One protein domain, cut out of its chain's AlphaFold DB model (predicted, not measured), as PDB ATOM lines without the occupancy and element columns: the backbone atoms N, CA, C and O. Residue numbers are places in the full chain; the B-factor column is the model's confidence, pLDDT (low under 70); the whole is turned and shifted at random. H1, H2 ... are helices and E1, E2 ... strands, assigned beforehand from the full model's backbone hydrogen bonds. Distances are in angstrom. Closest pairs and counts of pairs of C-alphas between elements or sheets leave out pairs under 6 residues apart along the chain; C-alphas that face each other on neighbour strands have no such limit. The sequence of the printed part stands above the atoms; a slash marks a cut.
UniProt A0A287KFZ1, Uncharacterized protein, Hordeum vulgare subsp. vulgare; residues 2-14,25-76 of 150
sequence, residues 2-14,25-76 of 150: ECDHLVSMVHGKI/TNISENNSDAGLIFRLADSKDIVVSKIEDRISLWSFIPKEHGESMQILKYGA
ATOM      1  N   GLU A   2      28.744 135.176  49.955       94.38
ATOM      2  CA  GLU A   2      30.060 135.854  49.864       94.38
ATOM      3  C   GLU A   2      30.310 136.532  48.508       94.38
ATOM      4  O   GLU A   2      30.696 137.695  48.475       94.38
ATOM      5  N   CYS A   3      30.016 135.864  47.383       93.75
ATOM      6  CA  CYS A   3      30.142 136.489  46.058       93.75
ATOM      7  C   CYS A   3      29.298 137.768  45.945       93.75
ATOM      8  O   CYS A   3      29.773 138.781  45.450       93.75
ATOM      9  N   ASP A   4      28.059 137.728  46.444       92.38
ATOM     10  CA  ASP A   4      27.151 138.883  46.438       92.38
ATOM     11  C   ASP A   4      27.678 140.031  47.303       92.38
ATOM     12  O   ASP A   4      27.543 141.189  46.922       92.38
ATOM     13  N   HIS A   5      28.309 139.708  48.438       92.06
ATOM     14  CA  HIS A   5      28.955 140.684  49.318       92.06
ATOM     15  C   HIS A   5      30.140 141.370  48.633       92.06
ATOM     16  O   HIS A   5      30.225 142.595  48.618       92.06
ATOM     17  N   LEU A   6      31.019 140.603  47.978       90.31
ATOM     18  CA  LEU A   6      32.126 141.166  47.196       90.31
ATOM     19  C   LEU A   6      31.616 142.088  46.077       90.31
ATOM     20  O   LEU A   6      32.139 143.184  45.871       90.31
ATOM     21  N   VAL A   7      30.558 141.672  45.380       88.56
ATOM     22  CA  VAL A   7      29.944 142.455  44.302       88.56
ATOM     23  C   VAL A   7      29.261 143.723  44.831       88.56
ATOM     24  O   VAL A   7      29.349 144.767  44.177       88.56
ATOM     25  N   SER A   8      28.601 143.679  45.992       88.06
ATOM     26  CA  SER A   8      27.916 144.843  46.576       88.06
ATOM     27  C   SER A   8      28.898 145.903  47.078       88.06
ATOM     28  O   SER A   8      28.668 147.092  46.846       88.06
ATOM     29  N   MET A   9      30.031 145.484  47.659       84.00
ATOM     30  CA  MET A   9      31.117 146.384  48.066       84.00
ATOM     31  C   MET A   9      31.636 147.236  46.906       84.00
ATOM     32  O   MET A   9      32.063 148.369  47.116       84.00
ATOM     33  N   VAL A  10      31.591 146.699  45.685       79.00
ATOM     34  CA  VAL A  10      32.016 147.386  44.463       79.00
ATOM     35  C   VAL A  10      30.891 148.222  43.851       79.00
ATOM     36  O   VAL A  10      31.128 149.354  43.435       79.00
ATOM     37  N   HIS A  11      29.652 147.721  43.821       69.81
ATOM     38  CA  HIS A  11      28.519 148.465  43.250       69.81
ATOM     39  C   HIS A  11      28.215 149.763  43.998       69.81
ATOM     40  O   HIS A  11      27.856 150.744  43.354       69.81
ATOM     41  N   GLY A  12      28.423 149.808  45.318       59.22
ATOM     42  CA  GLY A  12      28.281 151.044  46.096       59.22
ATOM     43  C   GLY A  12      29.271 152.155  45.713       59.22
ATOM     44  O   GLY A  12      29.118 153.282  46.169       59.22
ATOM     45  N   LYS A  13      30.278 151.845  44.887       59.78
ATOM     46  CA  LYS A  13      31.373 152.744  44.497       59.78
ATOM     47  C   LYS A  13      31.345 153.122  43.010       59.78
ATOM     48  O   LYS A  13      32.053 154.037  42.606       59.78
ATOM     49  N   ILE A  14      30.505 152.468  42.203       50.56
ATOM     50  CA  ILE A  14      30.331 152.769  40.775       50.56
ATOM     51  C   ILE A  14      29.403 153.981  40.644       50.56
ATOM     52  O   ILE A  14      28.190 153.861  40.805       50.56
ATOM     53  N   THR A  25      40.005 151.717  51.782       44.38
ATOM     54  CA  THR A  25      39.966 151.272  50.373       44.38
ATOM     55  C   THR A  25      40.376 152.307  49.324       44.38
ATOM     56  O   THR A  25      39.545 153.033  48.788       44.38
ATOM     57  N   ASN A  26      41.652 152.280  48.934       43.59
ATOM     58  CA  ASN A  26      42.141 152.979  47.745       43.59
ATOM     59  C   ASN A  26      41.560 152.331  46.474       43.59
ATOM     60  O   ASN A  26      42.007 151.267  46.041       43.59
ATOM     61  N   ILE A  27      40.546 152.965  45.886       45.06
ATOM     62  CA  ILE A  27      39.950 152.565  44.608       45.06
ATOM     63  C   ILE A  27      40.733 153.280  43.506       45.06
ATOM     64  O   ILE A  27      40.616 154.490  43.343       45.06
ATOM     65  N   SER A  28      41.550 152.549  42.752       46.47
ATOM     66  CA  SER A  28      42.140 153.059  41.514       46.47
ATOM     67  C   SER A  28      41.296 152.582  40.333       46.47
ATOM     68  O   SER A  28      41.392 151.414  39.954       46.47
ATOM     69  N   GLU A  29      40.475 153.462  39.758       46.06
ATOM     70  CA  GLU A  29      39.808 153.208  38.476       46.06
ATOM     71  C   GLU A  29      40.840 153.315  37.346       46.06
ATOM     72  O   GLU A  29      41.060 154.379  36.772       46.06
ATOM     73  N   ASN A  30      41.505 152.206  37.026       46.47
ATOM     74  CA  ASN A  30      42.291 152.123  35.802       46.47
ATOM     75  C   ASN A  30      41.372 151.600  34.697       46.47
ATOM     76  O   ASN A  30      41.078 150.408  34.653       46.47
ATOM     77  N   ASN A  31      40.928 152.491  33.808       44.69
ATOM     78  CA  ASN A  31      40.252 152.142  32.555       44.69
ATOM     79  C   ASN A  31      41.271 151.559  31.555       44.69
ATOM     80  O   ASN A  31      41.517 152.134  30.499       44.69
ATOM     81  N   SER A  32      41.933 150.461  31.914       44.19
ATOM     82  CA  SER A  32      42.596 149.613  30.923       44.19
ATOM     83  C   SER A  32      41.517 148.937  30.073       44.19
ATOM     84  O   SER A  32      40.439 148.660  30.591       44.19
ATOM     85  N   ASP A  33      41.800 148.615  28.809       45.59
ATOM     86  CA  ASP A  33      40.883 147.946  27.858       45.59
ATOM     87  C   ASP A  33      40.249 146.617  28.366       45.59
ATOM     88  O   ASP A  33      39.392 146.026  27.710       45.59
ATOM     89  N   ALA A  34      40.619 146.175  29.572       50.41
ATOM     90  CA  ALA A  34      40.112 145.043  30.333       50.41
ATOM     91  C   ALA A  34      39.237 145.477  31.539       50.41
ATOM     92  O   ALA A  34      39.608 145.283  32.692       50.41
ATOM     93  N   GLY A  35      38.050 146.037  31.296       60.84
ATOM     94  CA  GLY A  35      37.019 146.222  32.335       60.84
ATOM     95  C   GLY A  35      37.359 147.153  33.510       60.84
ATOM     96  O   GLY A  35      38.370 147.847  33.531       60.84
ATOM     97  N   LEU A  36      36.455 147.208  34.496       68.19
ATOM     98  CA  LEU A  36      36.651 147.989  35.725       68.19
ATOM     99  C   LEU A  36      37.353 147.129  36.781       68.19
ATOM    100  O   LEU A  36      36.869 146.040  37.100       68.19
ATOM    101  N   ILE A  37      38.448 147.634  37.353       70.00
ATOM    102  CA  ILE A  37      39.222 146.959  38.403       70.00
ATOM    103  C   ILE A  37      39.042 147.695  39.729       70.00
ATOM    104  O   ILE A  37      39.327 148.884  39.837       70.00
ATOM    105  N   PHE A  38      38.633 146.969  40.765       76.62
ATOM    106  CA  PHE A  38      38.480 147.487  42.121       76.62
ATOM    107  C   PHE A  38      39.446 146.773  43.053       76.62
ATOM    108  O   PHE A  38      39.397 145.552  43.186       76.62
ATOM    109  N   ARG A  39      40.316 147.531  43.722       80.06
ATOM    110  CA  ARG A  39      41.237 146.997  44.730       80.06
ATOM    111  C   ARG A  39      40.653 147.191  46.121       80.06
ATOM    112  O   ARG A  39      40.291 148.302  46.503       80.06
ATOM    113  N   LEU A  40      40.582 146.115  46.894       79.38
ATOM    114  CA  LEU A  40      40.150 146.141  48.290       79.38
ATOM    115  C   LEU A  40      41.359 146.354  49.216       79.38
ATOM    116  O   LEU A  40      41.644 145.534  50.080       79.38
ATOM    117  N   ALA A  41      42.104 147.445  49.006       69.06
ATOM    118  CA  ALA A  41      43.230 147.792  49.872       69.06
ATOM    119  C   ALA A  41      42.740 148.087  51.301       69.06
ATOM    120  O   ALA A  41      41.749 148.797  51.478       69.06
ATOM    121  N   ASP A  42      43.424 147.542  52.307       63.03
ATOM    122  CA  ASP A  42      43.142 147.775  53.731       63.03
ATOM    123  C   ASP A  42      41.693 147.467  54.163       63.03
ATOM    124  O   ASP A  42      41.162 148.077  55.098       63.03
ATOM    125  N   SER A  43      41.007 146.532  53.489       65.06
ATOM    126  CA  SER A  43      39.625 146.206  53.848       65.06
ATOM    127  C   SER A  43      39.570 145.507  55.208       65.06
ATOM    128  O   SER A  43      39.923 144.338  55.330       65.06
ATOM    129  N   LYS A  44      39.038 146.188  56.230       78.06
ATOM    130  CA  LYS A  44      38.698 145.602  57.546       78.06
ATOM    131  C   LYS A  44      37.435 144.727  57.499       78.06
ATOM    132  O   LYS A  44      36.751 144.551  58.505       78.06
ATOM    133  N   ASP A  45      37.085 144.237  56.315       89.38
ATOM    134  CA  ASP A  45      35.867 143.483  56.080       89.38
ATOM    135  C   ASP A  45      36.044 142.028  56.535       89.38
ATOM    136  O   ASP A  45      36.957 141.318  56.111       89.38
ATOM    137  N   ILE A  46      35.151 141.581  57.419       91.81
ATOM    138  CA  ILE A  46      35.219 140.244  58.016       91.81
ATOM    139  C   ILE A  46      35.011 139.125  56.986       91.81
ATOM    140  O   ILE A  46      35.508 138.016  57.180       91.81
ATOM    141  N   VAL A  47      34.274 139.386  55.903       92.88
ATOM    142  CA  VAL A  47      34.035 138.409  54.836       92.88
ATOM    143  C   VAL A  47      35.290 138.269  53.983       92.88
ATOM    144  O   VAL A  47      35.718 137.143  53.743       92.88
ATOM    145  N   VAL A  48      35.923 139.384  53.600       92.06
ATOM    146  CA  VAL A  48      37.204 139.366  52.870       92.06
ATOM    147  C   VAL A  48      38.269 138.621  53.671       92.06
ATOM    148  O   VAL A  48      38.872 137.685  53.152       92.06
ATOM    149  N   SER A  49      38.414 138.943  54.960       91.94
ATOM    150  CA  SER A  49      39.401 138.293  55.829       91.94
ATOM    151  C   SER A  49      39.200 136.772  55.915       91.94
ATOM    152  O   SER A  49      40.153 136.005  55.795       91.94
ATOM    153  N   LYS A  50      37.946 136.309  56.027       94.62
ATOM    154  CA  LYS A  50      37.622 134.872  56.023       94.62
ATOM    155  C   LYS A  50      37.920 134.190  54.685       94.62
ATOM    156  O   LYS A  50      38.271 133.010  54.673       94.62
ATOM    157  N   ILE A  51      37.749 134.893  53.567       95.06
ATOM    158  CA  ILE A  51      38.107 134.374  52.241       95.06
ATOM    159  C   ILE A  51      39.630 134.224  52.141       95.06
ATOM    160  O   ILE A  51      40.100 133.171  51.710       95.06
ATOM    161  N   GLU A  52      40.391 135.225  52.583       93.75
ATOM    162  CA  GLU A  52      41.860 135.198  52.603       93.75
ATOM    163  C   GLU A  52      42.408 134.077  53.499       93.75
ATOM    164  O   GLU A  52      43.324 133.365  53.089       93.75
ATOM    165  N   ASP A  53      41.798 133.835  54.664       94.81
ATOM    166  CA  ASP A  53      42.158 132.706  55.532       94.81
ATOM    167  C   ASP A  53      41.968 131.355  54.810       94.81
ATOM    168  O   ASP A  53      42.835 130.480  54.869       94.81
ATOM    169  N   ARG A  54      40.866 131.172  54.066       96.12
ATOM    170  CA  ARG A  54      40.643 129.938  53.284       96.12
ATOM    171  C   ARG A  54      41.594 129.811  52.099       96.12
ATOM    172  O   ARG A  54      42.036 128.704  51.803       96.12
ATOM    173  N   ILE A  55      41.915 130.918  51.434       94.81
ATOM    174  CA  ILE A  55      42.930 130.959  50.375       94.81
ATOM    175  C   ILE A  55      44.290 130.534  50.933       94.81
ATOM    176  O   ILE A  55      44.986 129.736  50.303       94.81
ATOM    177  N   SER A  56      44.648 131.016  52.123       95.12
ATOM    178  CA  SER A  56      45.894 130.645  52.789       95.12
ATOM    179  C   SER A  56      45.951 129.145  53.085       95.12
ATOM    180  O   SER A  56      46.930 128.483  52.740       95.12
ATOM    181  N   LEU A  57      44.861 128.583  53.615       95.81
ATOM    182  CA  LEU A  57      44.740 127.142  53.852       95.81
ATOM    183  C   LEU A  57      44.809 126.316  52.559       95.81
ATOM    184  O   LEU A  57      45.406 125.245  52.558       95.81
ATOM    185  N   TRP A  58      44.211 126.794  51.464       95.50
ATOM    186  CA  TRP A  58      44.183 126.066  50.193       95.50
ATOM    187  C   TRP A  58      45.520 126.115  49.441       95.50
ATOM    188  O   TRP A  58      45.940 125.118  48.856       95.50
ATOM    189  N   SER A  59      46.189 127.268  49.462       93.56
ATOM    190  CA  SER A  59      47.461 127.497  48.763       93.56
ATOM    191  C   SER A  59      48.694 127.095  49.570       93.56
ATOM    192  O   SER A  59      49.780 127.016  49.001       93.56
ATOM    193  N   PHE A  60      48.541 126.857  50.877       94.19
ATOM    194  CA  PHE A  60      49.638 126.684  51.836       94.19
ATOM    195  C   PHE A  60      50.582 127.898  51.928       94.19
ATOM    196  O   PHE A  60      51.731 127.767  52.350       94.19
ATOM    197  N   ILE A  61      50.105 129.091  51.556       92.44
ATOM    198  CA  ILE A  61      50.856 130.348  51.636       92.44
ATOM    199  C   ILE A  61      50.211 131.236  52.712       92.44
ATOM    200  O   ILE A  61      48.999 131.446  52.664       92.44
ATOM    201  N   PRO A  62      50.975 131.780  53.679       94.31
ATOM    202  CA  PRO A  62      50.445 132.718  54.670       94.31
ATOM    203  C   PRO A  62      49.768 133.927  54.012       94.31
ATOM    204  O   PRO A  62      50.293 134.469  53.036       94.31
ATOM    205  N   LYS A  63      48.617 134.359  54.542       90.38
ATOM    206  CA  LYS A  63      47.825 135.459  53.962       90.38
ATOM    207  C   LYS A  63      48.590 136.783  53.889       90.38
ATOM    208  O   LYS A  63      48.299 137.601  53.025       90.38
ATOM    209  N   GLU A  64      49.599 136.966  54.736       90.50
ATOM    210  CA  GLU A  64      50.467 138.146  54.782       90.50
ATOM    211  C   GLU A  64      51.328 138.298  53.515       90.50
ATOM    212  O   GLU A  64      51.821 139.389  53.238       90.50
ATOM    213  N   HIS A  65      51.505 137.225  52.736       90.50
ATOM    214  CA  HIS A  65      52.168 137.274  51.429       90.50
ATOM    215  C   HIS A  65      51.208 137.594  50.273       90.50
ATOM    216  O   HIS A  65      51.651 137.727  49.131       90.50
ATOM    217  N   GLY A  66      49.902 137.666  50.539       87.50
ATOM    218  CA  GLY A  66      48.894 138.003  49.546       87.50
ATOM    219  C   GLY A  66      48.918 139.486  49.183       87.50
ATOM    220  O   GLY A  66      49.111 140.355  50.030       87.50
ATOM    221  N   GLU A  67      48.683 139.786  47.907       87.44
ATOM    222  CA  GLU A  67      48.309 141.139  47.491       87.44
ATOM    223  C   GLU A  67      46.842 141.416  47.852       87.44
ATOM    224  O   GLU A  67      46.036 140.491  47.958       87.44
ATOM    225  N   SER A  68      46.467 142.694  47.977       85.12
ATOM    226  CA  SER A  68      45.066 143.072  48.202       85.12
ATOM    227  C   SER A  68      44.148 142.515  47.112       85.12
ATOM    228  O   SER A  68      44.456 142.607  45.918       85.12
ATOM    229  N   MET A  69      42.986 141.997  47.523       87.88
ATOM    230  CA  MET A  69      41.998 141.416  46.615       87.88
ATOM    231  C   MET A  69      41.585 142.404  45.516       87.88
ATOM    232  O   MET A  69      41.271 143.567  45.784       87.88
ATOM    233  N   GLN A  70      41.564 141.918  44.274       88.12
ATOM    234  CA  GLN A  70      41.156 142.682  43.098       88.12
ATOM    235  C   GLN A  70      39.867 142.088  42.532       88.12
ATOM    236  O   GLN A  70      39.792 140.888  42.272       88.12
ATOM    237  N   ILE A  71      38.849 142.924  42.343       87.31
ATOM    238  CA  ILE A  71      37.580 142.549  41.718       87.31
ATOM    239  C   ILE A  71      37.546 143.165  40.325       87.31
ATOM    240  O   ILE A  71      37.609 144.386  40.188       87.31
ATOM    241  N   LEU A  72      37.429 142.318  39.303       85.81
ATOM    242  CA  LEU A  72      37.327 142.734  37.907       85.81
ATOM    243  C   LEU A  72      35.884 142.597  37.418       85.81
ATOM    244  O   LEU A  72      35.246 141.560  37.612       85.81
ATOM    245  N   LYS A  73      35.376 143.640  36.760       84.12
ATOM    246  CA  LYS A  73      34.082 143.633  36.077       84.12
ATOM    247  C   LYS A  73      34.300 143.810  34.581       84.12
ATOM    248  O   LYS A  73      34.606 144.909  34.124       84.12
ATOM    249  N   TYR A  74      34.068 142.737  33.835       80.25
ATOM    250  CA  TYR A  74      34.088 142.756  32.376       80.25
ATOM    251  C   TYR A  74      32.717 143.159  31.825       80.25
ATOM    252  O   TYR A  74      31.679 142.629  32.233       80.25
ATOM    253  N   GLY A  75      32.713 144.126  30.910       72.38
ATOM    254  CA  GLY A  75      31.550 144.485  30.105       72.38
ATOM    255  C   GLY A  75      31.286 143.479  28.982       72.38
ATOM    256  O   GLY A  75      32.077 142.571  28.725       72.38
ATOM    257  N   ALA A  76      30.167 143.655  28.277       70.06
ATOM    258  CA  ALA A  76      29.884 142.859  27.086       70.06
ATOM    259  C   ALA A  76      31.000 143.046  26.041       70.06
ATOM    260  O   ALA A  76      31.398 144.175  25.762       70.06
TER     261      ALA A  76
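AT A GLANCE: This is residues 2 to 14 and 25 to 76 of the 150 residues of an uncharacterized protein of Hordeum vulgare subsp. vulgare (UniProt A0A287KFZ1). A short antiparallel ribbon of E1 and E2 has H1 beside one face, while H2 lies beyond one end of the ribbon. The 65 printed residues include H1, E1, H2 and E2 in that order, a mixed class, with under half, 32, in named elements. The whole is only just compact, close to loose, with a radius of gyration of the C-alphas of 12.6 A, and elongated, 34 by 23 by 21 A.

IN THESE COORDINATES: E1 is residues 36 to 39, 10.2 A, and E2 70 to 73, 10.0 A. H1 is residues 2 to 11, 14.3 A, from C-alpha 2 at (30.060, 135.854, 49.864). H2 is residues 46 to 59, 19.9 A, to C-alpha 59 at (47.461, 127.497, 48.763).

HOW THE PARTS SIT: E1 and E2 are antiparallel at 162 degrees; N 38 and O 71 are 2.8 A apart, within hydrogen-bond range. The closest C-alphas of H1 and E2, Leu 6 and Ile 71, are 7.9 A apart. H2, with residues 47 to 48 alone, only just touches H1, with 3 pairs of C-alphas within 8 A, the closest Glu 2 and Val 47, 6.9 A. Every O i to N i+4 pair is within range in H2, 5 of 6 in H1.

THE WHOLE: Residues 15 to 24 are not printed; C-alphas 14 and 25 are 13.7 A apart. Residues 11 to 14, 25 to 36 and 41 to 43 have pLDDT under 70.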